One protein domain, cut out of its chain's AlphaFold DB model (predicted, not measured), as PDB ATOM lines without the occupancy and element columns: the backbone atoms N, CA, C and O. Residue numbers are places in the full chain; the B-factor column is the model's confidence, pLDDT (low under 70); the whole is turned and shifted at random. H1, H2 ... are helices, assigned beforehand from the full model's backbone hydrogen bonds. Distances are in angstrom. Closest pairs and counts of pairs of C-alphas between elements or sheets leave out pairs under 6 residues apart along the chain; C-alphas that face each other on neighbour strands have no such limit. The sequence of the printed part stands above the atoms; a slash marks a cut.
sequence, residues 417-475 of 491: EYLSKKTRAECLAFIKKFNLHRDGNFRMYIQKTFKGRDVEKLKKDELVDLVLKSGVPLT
ATOM      1  N   GLU A 417     -60.783  -4.238 -40.573       84.12
ATOM      2  CA  GLU A 417     -62.190  -4.568 -40.744       84.12
ATOM      3  C   GLU A 417     -62.571  -4.570 -42.229       84.12
ATOM      4  O   GLU A 417     -63.119  -5.569 -42.707       84.12
ATOM      5  N   TYR A 418     -62.178  -3.541 -42.986       86.25
ATOM      6  CA  TYR A 418     -62.382  -3.470 -44.433       86.25
ATOM      7  C   TYR A 418     -61.730  -4.643 -45.171       86.25
ATOM      8  O   TYR A 418     -62.396  -5.371 -45.918       86.25
ATOM      9  N   LEU A 419     -60.431  -4.873 -44.954       85.81
ATOM     10  CA  LEU A 419     -59.684  -5.912 -45.672       85.81
ATOM     11  C   LEU A 419     -60.155  -7.329 -45.309       85.81
ATOM     12  O   LEU A 419     -60.168  -8.218 -46.166       85.81
ATOM     13  N   SER A 420     -60.624  -7.546 -44.077       82.81
ATOM     14  CA  SER A 420     -61.176  -8.832 -43.638       82.81
ATOM     15  C   SER A 420     -62.432  -9.235 -44.419       82.81
ATOM     16  O   SER A 420     -62.690 -10.430 -44.597       82.81
ATOM     17  N   LYS A 421     -63.201  -8.273 -44.951       82.38
ATOM     18  CA  LYS A 421     -64.393  -8.543 -45.776       82.38
ATOM     19  C   LYS A 421     -64.070  -8.767 -47.253       82.38
ATOM     20  O   LYS A 421     -64.929  -9.253 -47.991       82.38
ATOM     21  N   LYS A 422     -62.836  -8.489 -47.683       82.38
ATOM     22  CA  LYS A 422     -62.382  -8.698 -49.062       82.38
ATOM     23  C   LYS A 422     -61.937 -10.128 -49.328       82.38
ATOM     24  O   LYS A 422     -61.546 -10.892 -48.442       82.38
ATOM     25  N   THR A 423     -62.048 -10.534 -50.580       86.25
ATOM     26  CA  THR A 423     -61.460 -11.759 -51.109       86.25
ATOM     27  C   THR A 423     -59.969 -11.555 -51.353       86.25
ATOM     28  O   THR A 423     -59.473 -10.438 -51.482       86.25
ATOM     29  N   ARG A 424     -59.241 -12.662 -51.481       89.25
ATOM     30  CA  ARG A 424     -57.819 -12.641 -51.829       89.25
ATOM     31  C   ARG A 424     -57.537 -11.848 -53.116       89.25
ATOM     32  O   ARG A 424     -56.571 -11.095 -53.166       89.25
ATOM     33  N   ALA A 425     -58.377 -12.023 -54.139       86.25
ATOM     34  CA  ALA A 425     -58.239 -11.334 -55.420       86.25
ATOM     35  C   ALA A 425     -58.438  -9.815 -55.278       86.25
ATOM     36  O   ALA A 425     -57.665  -9.047 -55.841       86.25
ATOM     37  N   GLU A 426     -59.413  -9.383 -54.474       85.81
ATOM     38  CA  GLU A 426     -59.647  -7.963 -54.177       85.81
ATOM     39  C   GLU A 426     -58.471  -7.338 -53.404       85.81
ATOM     40  O   GLU A 426     -58.055  -6.227 -53.729       85.81
ATOM     41  N   CYS A 427     -57.865  -8.056 -52.447       87.88
ATOM     42  CA  CYS A 427     -56.661  -7.576 -51.754       87.88
ATOM     43  C   CYS A 427     -55.471  -7.394 -52.715       87.88
ATOM     44  O   CYS A 427     -54.761  -6.390 -52.646       87.88
ATOM     45  N   LEU A 428     -55.264  -8.332 -53.647       90.62
ATOM     46  CA  LEU A 428     -54.229  -8.204 -54.682       90.62
ATOM     47  C   LEU A 428     -54.515  -7.032 -55.632       90.62
ATOM     48  O   LEU A 428     -53.608  -6.263 -55.959       90.62
ATOM     49  N   ALA A 429     -55.775  -6.858 -56.040       89.88
ATOM     50  CA  ALA A 429     -56.197  -5.737 -56.873       89.88
ATOM     51  C   ALA A 429     -55.947  -4.389 -56.178       89.88
ATOM     52  O   ALA A 429     -55.453  -3.463 -56.818       89.88
ATOM     53  N   PHE A 430     -56.196  -4.296 -54.867       90.31
ATOM     54  CA  PHE A 430     -55.894  -3.113 -54.058       90.31
ATOM     55  C   PHE A 430     -54.392  -2.779 -54.058       90.31
ATOM     56  O   PHE A 430     -54.008  -1.652 -54.382       90.31
ATOM     57  N   ILE A 431     -53.531  -3.770 -53.785       92.00
ATOM     58  CA  ILE A 431     -52.062  -3.616 -53.804       92.00
ATOM     59  C   ILE A 431     -51.575  -3.109 -55.168       92.00
ATOM     60  O   ILE A 431     -50.698  -2.241 -55.241       92.00
ATOM     61  N   LYS A 432     -52.144  -3.645 -56.254       91.94
ATOM     62  CA  LYS A 432     -51.806  -3.249 -57.624       91.94
ATOM     63  C   LYS A 432     -52.288  -1.832 -57.933       91.94
ATOM     64  O   LYS A 432     -51.485  -1.020 -58.382       91.94
ATOM     65  N   LYS A 433     -53.556  -1.522 -57.643       90.56
ATOM     66  CA  LYS A 433     -54.183  -0.219 -57.916       90.56
ATOM     67  C   LYS A 433     -53.410   0.934 -57.279       90.56
ATOM     68  O   LYS A 433     -53.147   1.936 -57.936       90.56
ATOM     69  N   PHE A 434     -53.004   0.776 -56.022       91.94
ATOM     70  CA  PHE A 434     -52.298   1.823 -55.280       91.94
ATOM     71  C   PHE A 434     -50.776   1.741 -55.365       91.94
ATOM     72  O   PHE A 434     -50.088   2.529 -54.712       91.94
ATOM     73  N   ASN A 435     -50.256   0.832 -56.196       91.31
ATOM     74  CA  ASN A 435     -48.833   0.608 -56.418       91.31
ATOM     75  C   ASN A 435     -48.032   0.351 -55.129       91.31
ATOM     76  O   ASN A 435     -46.864   0.730 -55.050       91.31
ATOM     77  N   LEU A 436     -48.621  -0.326 -54.133       91.75
ATOM     78  CA  LEU A 436     -47.959  -0.549 -52.834       91.75
ATOM     79  C   LEU A 436     -46.666  -1.364 -52.981       91.75
ATOM     80  O   LEU A 436     -45.692  -1.128 -52.283       91.75
ATOM     81  N   HIS A 437     -46.606  -2.245 -53.982       87.88
ATOM     82  CA  HIS A 437     -45.412  -3.011 -54.352       87.88
ATOM     83  C   HIS A 437     -44.192  -2.149 -54.746       87.88
ATOM     84  O   HIS A 437     -43.078  -2.673 -54.856       87.88
ATOM     85  N   ARG A 438     -44.376  -0.850 -55.017       88.38
ATOM     86  CA  ARG A 438     -43.284   0.090 -55.320       88.38
ATOM     87  C   ARG A 438     -42.705   0.757 -54.077       88.38
ATOM     88  O   ARG A 438     -41.611   1.302 -54.167       88.38
ATOM     89  N   ASP A 439     -43.406   0.690 -52.952       93.31
ATOM     90  CA  ASP A 439     -42.981   1.307 -51.704       93.31
ATOM     91  C   ASP A 439     -41.832   0.519 -51.048       93.31
ATOM     92  O   ASP A 439     -41.807  -0.719 -51.054       93.31
ATOM     93  N   GLY A 440     -40.854   1.242 -50.497       89.19
ATOM     94  CA  GLY A 440     -39.681   0.652 -49.855       89.19
ATOM     95  C   GLY A 440     -40.035  -0.160 -48.610       89.19
ATOM     96  O   GLY A 440     -39.543  -1.280 -48.454       89.19
ATOM     97  N   ASN A 441     -40.950   0.346 -47.780       92.12
ATOM     98  CA  ASN A 441     -41.380  -0.313 -46.549       92.12
ATOM     99  C   ASN A 441     -42.139  -1.612 -46.867       92.12
ATOM    100  O   ASN A 441     -41.890  -2.651 -46.253       92.12
ATOM    101  N   PHE A 442     -42.971  -1.595 -47.915       93.12
ATOM    102  CA  PHE A 442     -43.666  -2.784 -48.421       93.12
ATOM    103  C   PHE A 442     -42.699  -3.899 -48.827       93.12
ATOM    104  O   PHE A 442     -42.845  -5.049 -48.407       93.12
ATOM    105  N   ARG A 443     -41.671  -3.561 -49.613       91.50
ATOM    106  CA  ARG A 443     -40.655  -4.523 -50.070       91.50
ATOM    107  C   ARG A 443     -39.815  -5.058 -48.915       91.50
ATOM    108  O   ARG A 443     -39.568  -6.262 -48.847       91.50
ATOM    109  N   MET A 444     -39.409  -4.186 -47.991       90.81
ATOM    110  CA  MET A 444     -38.659  -4.583 -46.799       90.81
ATOM    111  C   MET A 444     -39.460  -5.543 -45.918       90.81
ATOM    112  O   MET A 444     -38.908  -6.540 -45.449       90.81
ATOM    113  N   TYR A 445     -40.759  -5.297 -45.733       92.50
ATOM    114  CA  TYR A 445     -41.624  -6.180 -44.953       92.50
ATOM    115  C   TYR A 445     -41.778  -7.559 -45.607       92.50
ATOM    116  O   TYR A 445     -41.668  -8.576 -44.923       92.50
ATOM    117  N   ILE A 446     -41.935  -7.625 -46.935       92.75
ATOM    118  CA  ILE A 446     -41.951  -8.907 -47.665       92.75
ATOM    119  C   ILE A 446     -40.644  -9.672 -47.465       92.75
ATOM    120  O   ILE A 446     -40.665 -10.877 -47.196       92.75
ATOM    121  N   GLN A 447     -39.506  -8.986 -47.571       91.38
ATOM    122  CA  GLN A 447     -38.204  -9.620 -47.408       91.38
ATOM    123  C   GLN A 447     -38.008 -10.156 -45.985       91.38
ATOM    124  O   GLN A 447     -37.547 -11.283 -45.812       91.38
ATOM    125  N   LYS A 448     -38.396  -9.374 -44.972       92.38
ATOM    126  CA  LYS A 448     -38.215  -9.711 -43.555       92.38
ATOM    127  C   LYS A 448     -39.189 -10.786 -43.069       92.38
ATOM    128  O   LYS A 448     -38.767 -11.742 -42.424       92.38
ATOM    129  N   THR A 449     -40.475 -10.636 -43.370       92.12
ATOM    130  CA  THR A 449     -41.551 -11.464 -42.801       92.12
ATOM    131  C   THR A 449     -41.854 -12.678 -43.674       92.12
ATOM    132  O   THR A 449     -42.040 -13.782 -43.168       92.12
ATOM    133  N   PHE A 450     -41.844 -12.504 -44.999       90.88
ATOM    134  CA  PHE A 450     -42.222 -13.547 -45.958       90.88
ATOM    135  C   PHE A 450     -41.039 -14.093 -46.772       90.88
ATOM    136  O   PHE A 450     -41.256 -14.845 -47.721       90.88
ATOM    137  N   LYS A 451     -39.791 -13.756 -46.406       90.12
ATOM    138  CA  LYS A 451     -38.548 -14.226 -47.055       90.12
ATOM    139  C   LYS A 451     -38.501 -13.968 -48.569       90.12
ATOM    140  O   LYS A 451     -37.986 -14.793 -49.319       90.12
ATOM    141  N   GLY A 452     -39.084 -12.862 -49.030       86.12
ATOM    142  CA  GLY A 452     -39.104 -12.531 -50.459       86.12
ATOM    143  C   GLY A 452     -40.099 -13.358 -51.283       86.12
ATOM    144  O   GLY A 452     -40.009 -13.367 -52.509       86.12
ATOM    145  N   ARG A 453     -41.040 -14.073 -50.641       90.44
ATOM    146  CA  ARG A 453     -42.110 -14.791 -51.347       90.44
ATOM    147  C   ARG A 453     -42.891 -13.841 -52.254       90.44
ATOM    148  O   ARG A 453     -43.223 -12.722 -51.874       90.44
ATOM    149  N   ASP A 454     -43.237 -14.360 -53.426       89.31
ATOM    150  CA  ASP A 454     -44.102 -13.688 -54.387       89.31
ATOM    151  C   ASP A 454     -45.459 -13.333 -53.754       89.31
ATOM    152  O   ASP A 454     -46.149 -14.198 -53.198       89.31
ATOM    153  N   VAL A 455     -45.836 -12.056 -53.857       89.44
ATOM    154  CA  VAL A 455     -47.095 -11.502 -53.335       89.44
ATOM    155  C   VAL A 455     -48.291 -12.235 -53.945       89.44
ATOM    156  O   VAL A 455     -49.259 -12.529 -53.242       89.44
ATOM    157  N   GLU A 456     -48.199 -12.641 -55.216       90.75
ATOM    158  CA  GLU A 456     -49.249 -13.401 -55.901       90.75
ATOM    159  C   GLU A 456     -49.418 -14.831 -55.377       90.75
ATOM    160  O   GLU A 456     -50.371 -15.508 -55.763       90.75
ATOM    161  N   LYS A 457     -48.559 -15.297 -54.462       90.62
ATOM    162  CA  LYS A 457     -48.647 -16.616 -53.810       90.62
ATOM    163  C   LYS A 457     -48.984 -16.534 -52.320       90.62
ATOM    164  O   LYS A 457     -49.060 -17.568 -51.655       90.62
ATOM    165  N   LEU A 458     -49.192 -15.335 -51.775       91.00
ATOM    166  CA  LEU A 458     -49.597 -15.157 -50.379       91.00
ATOM    167  C   LEU A 458     -51.079 -15.515 -50.180       91.00
ATOM    168  O   LEU A 458     -51.916 -15.307 -51.070       91.00
ATOM    169  N   LYS A 459     -51.408 -16.085 -49.017       91.00
ATOM    170  CA  LYS A 459     -52.787 -16.329 -48.565       91.00
ATOM    171  C   LYS A 459     -53.465 -15.003 -48.215       91.00
ATOM    172  O   LYS A 459     -52.804 -13.987 -48.042       91.00
ATOM    173  N   LYS A 460     -54.797 -15.006 -48.095       89.19
ATOM    174  CA  LYS A 460     -55.564 -13.792 -47.772       89.19
ATOM    175  C   LYS A 460     -55.046 -13.113 -46.500       89.19
ATOM    176  O   LYS A 460     -54.732 -11.935 -46.557       89.19
ATOM    177  N   ASP A 461     -54.920 -13.850 -45.402       89.75
ATOM    178  CA  ASP A 461     -54.538 -13.256 -44.114       89.75
ATOM    179  C   ASP A 461     -53.099 -12.714 -44.145       89.75
ATOM    180  O   ASP A 461     -52.825 -11.658 -43.588       89.75
ATOM    181  N   GLU A 462     -52.205 -13.365 -44.903       91.44
ATOM    182  CA  GLU A 462     -50.843 -12.872 -45.165       91.44
ATOM    183  C   GLU A 462     -50.856 -11.554 -45.966       91.44
ATOM    184  O   GLU A 462     -50.047 -10.668 -45.708       91.44
ATOM    185  N   LEU A 463     -51.781 -11.396 -46.923       91.31
ATOM    186  CA  LEU A 463     -51.946 -10.151 -47.685       91.31
ATOM    187  C   LEU A 463     -52.525  -9.019 -46.831       91.31
ATOM    188  O   LEU A 463     -52.108  -7.875 -46.990       91.31
ATOM    189  N   VAL A 464     -53.475  -9.324 -45.941       90.31
ATOM    190  CA  VAL A 464     -54.031  -8.348 -44.989       90.31
ATOM    191  C   VAL A 464     -52.926  -7.852 -44.054       90.31
ATOM    192  O   VAL A 464     -52.725  -6.644 -43.934       90.31
ATOM    193  N   ASP A 465     -52.159  -8.777 -43.471       92.31
ATOM    194  CA  ASP A 465     -51.018  -8.469 -42.606       92.31
ATOM    195  C   ASP A 465     -49.976  -7.608 -43.329       92.31
ATOM    196  O   ASP A 465     -49.544  -6.579 -42.811       92.31
ATOM    197  N   LEU A 466     -49.640  -7.976 -44.568       92.50
ATOM    198  CA  LEU A 466     -48.708  -7.231 -45.405       92.50
ATOM    199  C   LEU A 466     -49.167  -5.787 -45.647       92.50
ATOM    200  O   LEU A 466     -48.364  -4.864 -45.526       92.50
ATOM    201  N   VAL A 467     -50.441  -5.562 -45.980       92.06
ATOM    202  CA  VAL A 467     -50.946  -4.203 -46.235       92.06
ATOM    203  C   VAL A 467     -50.897  -3.356 -44.965       92.06
ATOM    204  O   VAL A 467     -50.411  -2.233 -45.020       92.06
ATOM    205  N   LEU A 468     -51.330  -3.894 -43.822       92.25
ATOM    206  CA  LEU A 468     -51.473  -3.118 -42.585       92.25
ATOM    207  C   LEU A 468     -50.157  -2.910 -41.828       92.25
ATOM    208  O   LEU A 468     -49.956  -1.857 -41.229       92.25
ATOM    209  N   LYS A 469     -49.253  -3.896 -41.839       92.75
ATOM    210  CA  LYS A 469     -48.025  -3.880 -41.023       92.75
ATOM    211  C   LYS A 469     -46.762  -3.533 -41.795       92.75
ATOM    212  O   LYS A 469     -45.708  -3.362 -41.184       92.75
ATOM    213  N   SER A 470     -46.849  -3.390 -43.117       90.88
ATOM    214  CA  SER A 470     -45.699  -2.975 -43.921       90.88
ATOM    215  C   SER A 470     -45.187  -1.579 -43.584       90.88
ATOM    216  O   SER A 470     -44.030  -1.310 -43.866       90.88
ATOM    217  N   GLY A 471     -46.003  -0.700 -42.989       87.38
ATOM    218  CA  GLY A 471     -45.621   0.690 -42.708       87.38
ATOM    219  C   GLY A 471     -45.724   1.618 -43.922       87.38
ATOM    220  O   GLY A 471     -45.162   2.712 -43.914       87.38
ATOM    221  N   VAL A 472     -46.419   1.189 -44.979       90.38
ATOM    222  CA  VAL A 472     -46.788   2.063 -46.101       90.38
ATOM    223  C   VAL A 472     -47.876   3.040 -45.641       90.38
ATOM    224  O   VAL A 472     -48.827   2.604 -44.993       90.38
ATOM    225  N   PRO A 473     -47.810   4.336 -45.991       88.44
ATOM    226  CA  PRO A 473     -48.912   5.260 -45.748       88.44
ATOM    227  C   PRO A 473     -50.167   4.842 -46.530       88.44
ATOM    228  O   PRO A 473     -50.186   4.863 -47.765       88.44
ATOM    229  N   LEU A 474     -51.219   4.452 -45.807       89.19
ATOM    230  CA  LEU A 474     -52.485   3.996 -46.397       89.19
ATOM    231  C   LEU A 474     -53.551   5.096 -46.494       89.19
ATOM    232  O   LEU A 474     -54.562   4.915 -47.171       89.19
ATOM    233  N   THR A 475     -53.334   6.236 -45.841       86.81
ATOM    234  CA  THR A 475     -54.228   7.396 -45.902       86.81
ATOM    235  C   THR A 475     -54.373   7.905 -47.336       86.81
ATOM    236  O   THR A 475     -53.382   8.053 -48.054       86.81
TER     237      THR A 475
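AT A GLANCE: This is residues 417 to 475 of the 491 residues of an uncharacterized protein of Candidatus Aminicenantes bacterium RBG_13_62_12 (UniProt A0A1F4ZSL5). A small cluster of four helices is built round H4, with H2 packed on one side of it and H3 on another, while H2 and H3 stay apart from each other. The short H1 sits by H4 and H2, far from H3, and residues 470 to 475 form a tail after H4. The printed part has 59 residues with four named helices, in the order H1, H2, H3, H4, and no named strand, and its class is all helix. It is compact, with a radius of gyration of the C-alphas of 10.3 A and spans of 26 by 25 by 18 A.

IN THESE COORDINATES: H1, residues 417 to 421, begins at C-alpha 417 (-62.190, -4.568, -40.744) and is 6.8 A long. H2, residues 424 to 433, measures 14.3 A. H3, residues 440 to 450, measures 14.9 A and begins at C-alpha 440 (-39.681, 0.652, -49.855). H4, residues 460 to 469, measures 14.2 A and ends at C-alpha 469 (-48.025, -3.880, -41.023).

HOW THE PARTS SIT: H4 is the hub. H1 and H4 only just touch, with 3 pairs of C-alphas within 8 A, the closest being those of Leu 419 and Val 464, 6.2 A apart. H1 and H2 are close but not clearly touching, with the closest C-alphas, those of Leu 419 and Cys 427, 7.0 A apart. H2 touches H4, with the closest C-alphas, those of Arg 424 and Lys 460, 4.8 A apart. They run the same way at a steep tilt of 37 degrees, only just past shallow. H3 touches H4, with the closest C-alphas, those of Tyr 445 and Leu 466, 7.2 A apart; they run opposite ways at a steep tilt of 46 degrees. H1 and H3 are apart, as are H2 and H3. In H2, H3 and H4 every O i to N i+4 pair is within hydrogen-bond range; in H1 0 of 1 is, beside 2 of 2 O i to N i+3 pairs.

THE WHOLE: The C-alphas farthest apart, those of Lys 451 and Thr 475, are 26.7 A apart. The printed part has no cut. The link H1 to H2 is tight, and the links H2 to H3 and H3 to H4 are short. The mean pLDDT of the printed part is 89.7, and no printed residue is under 70.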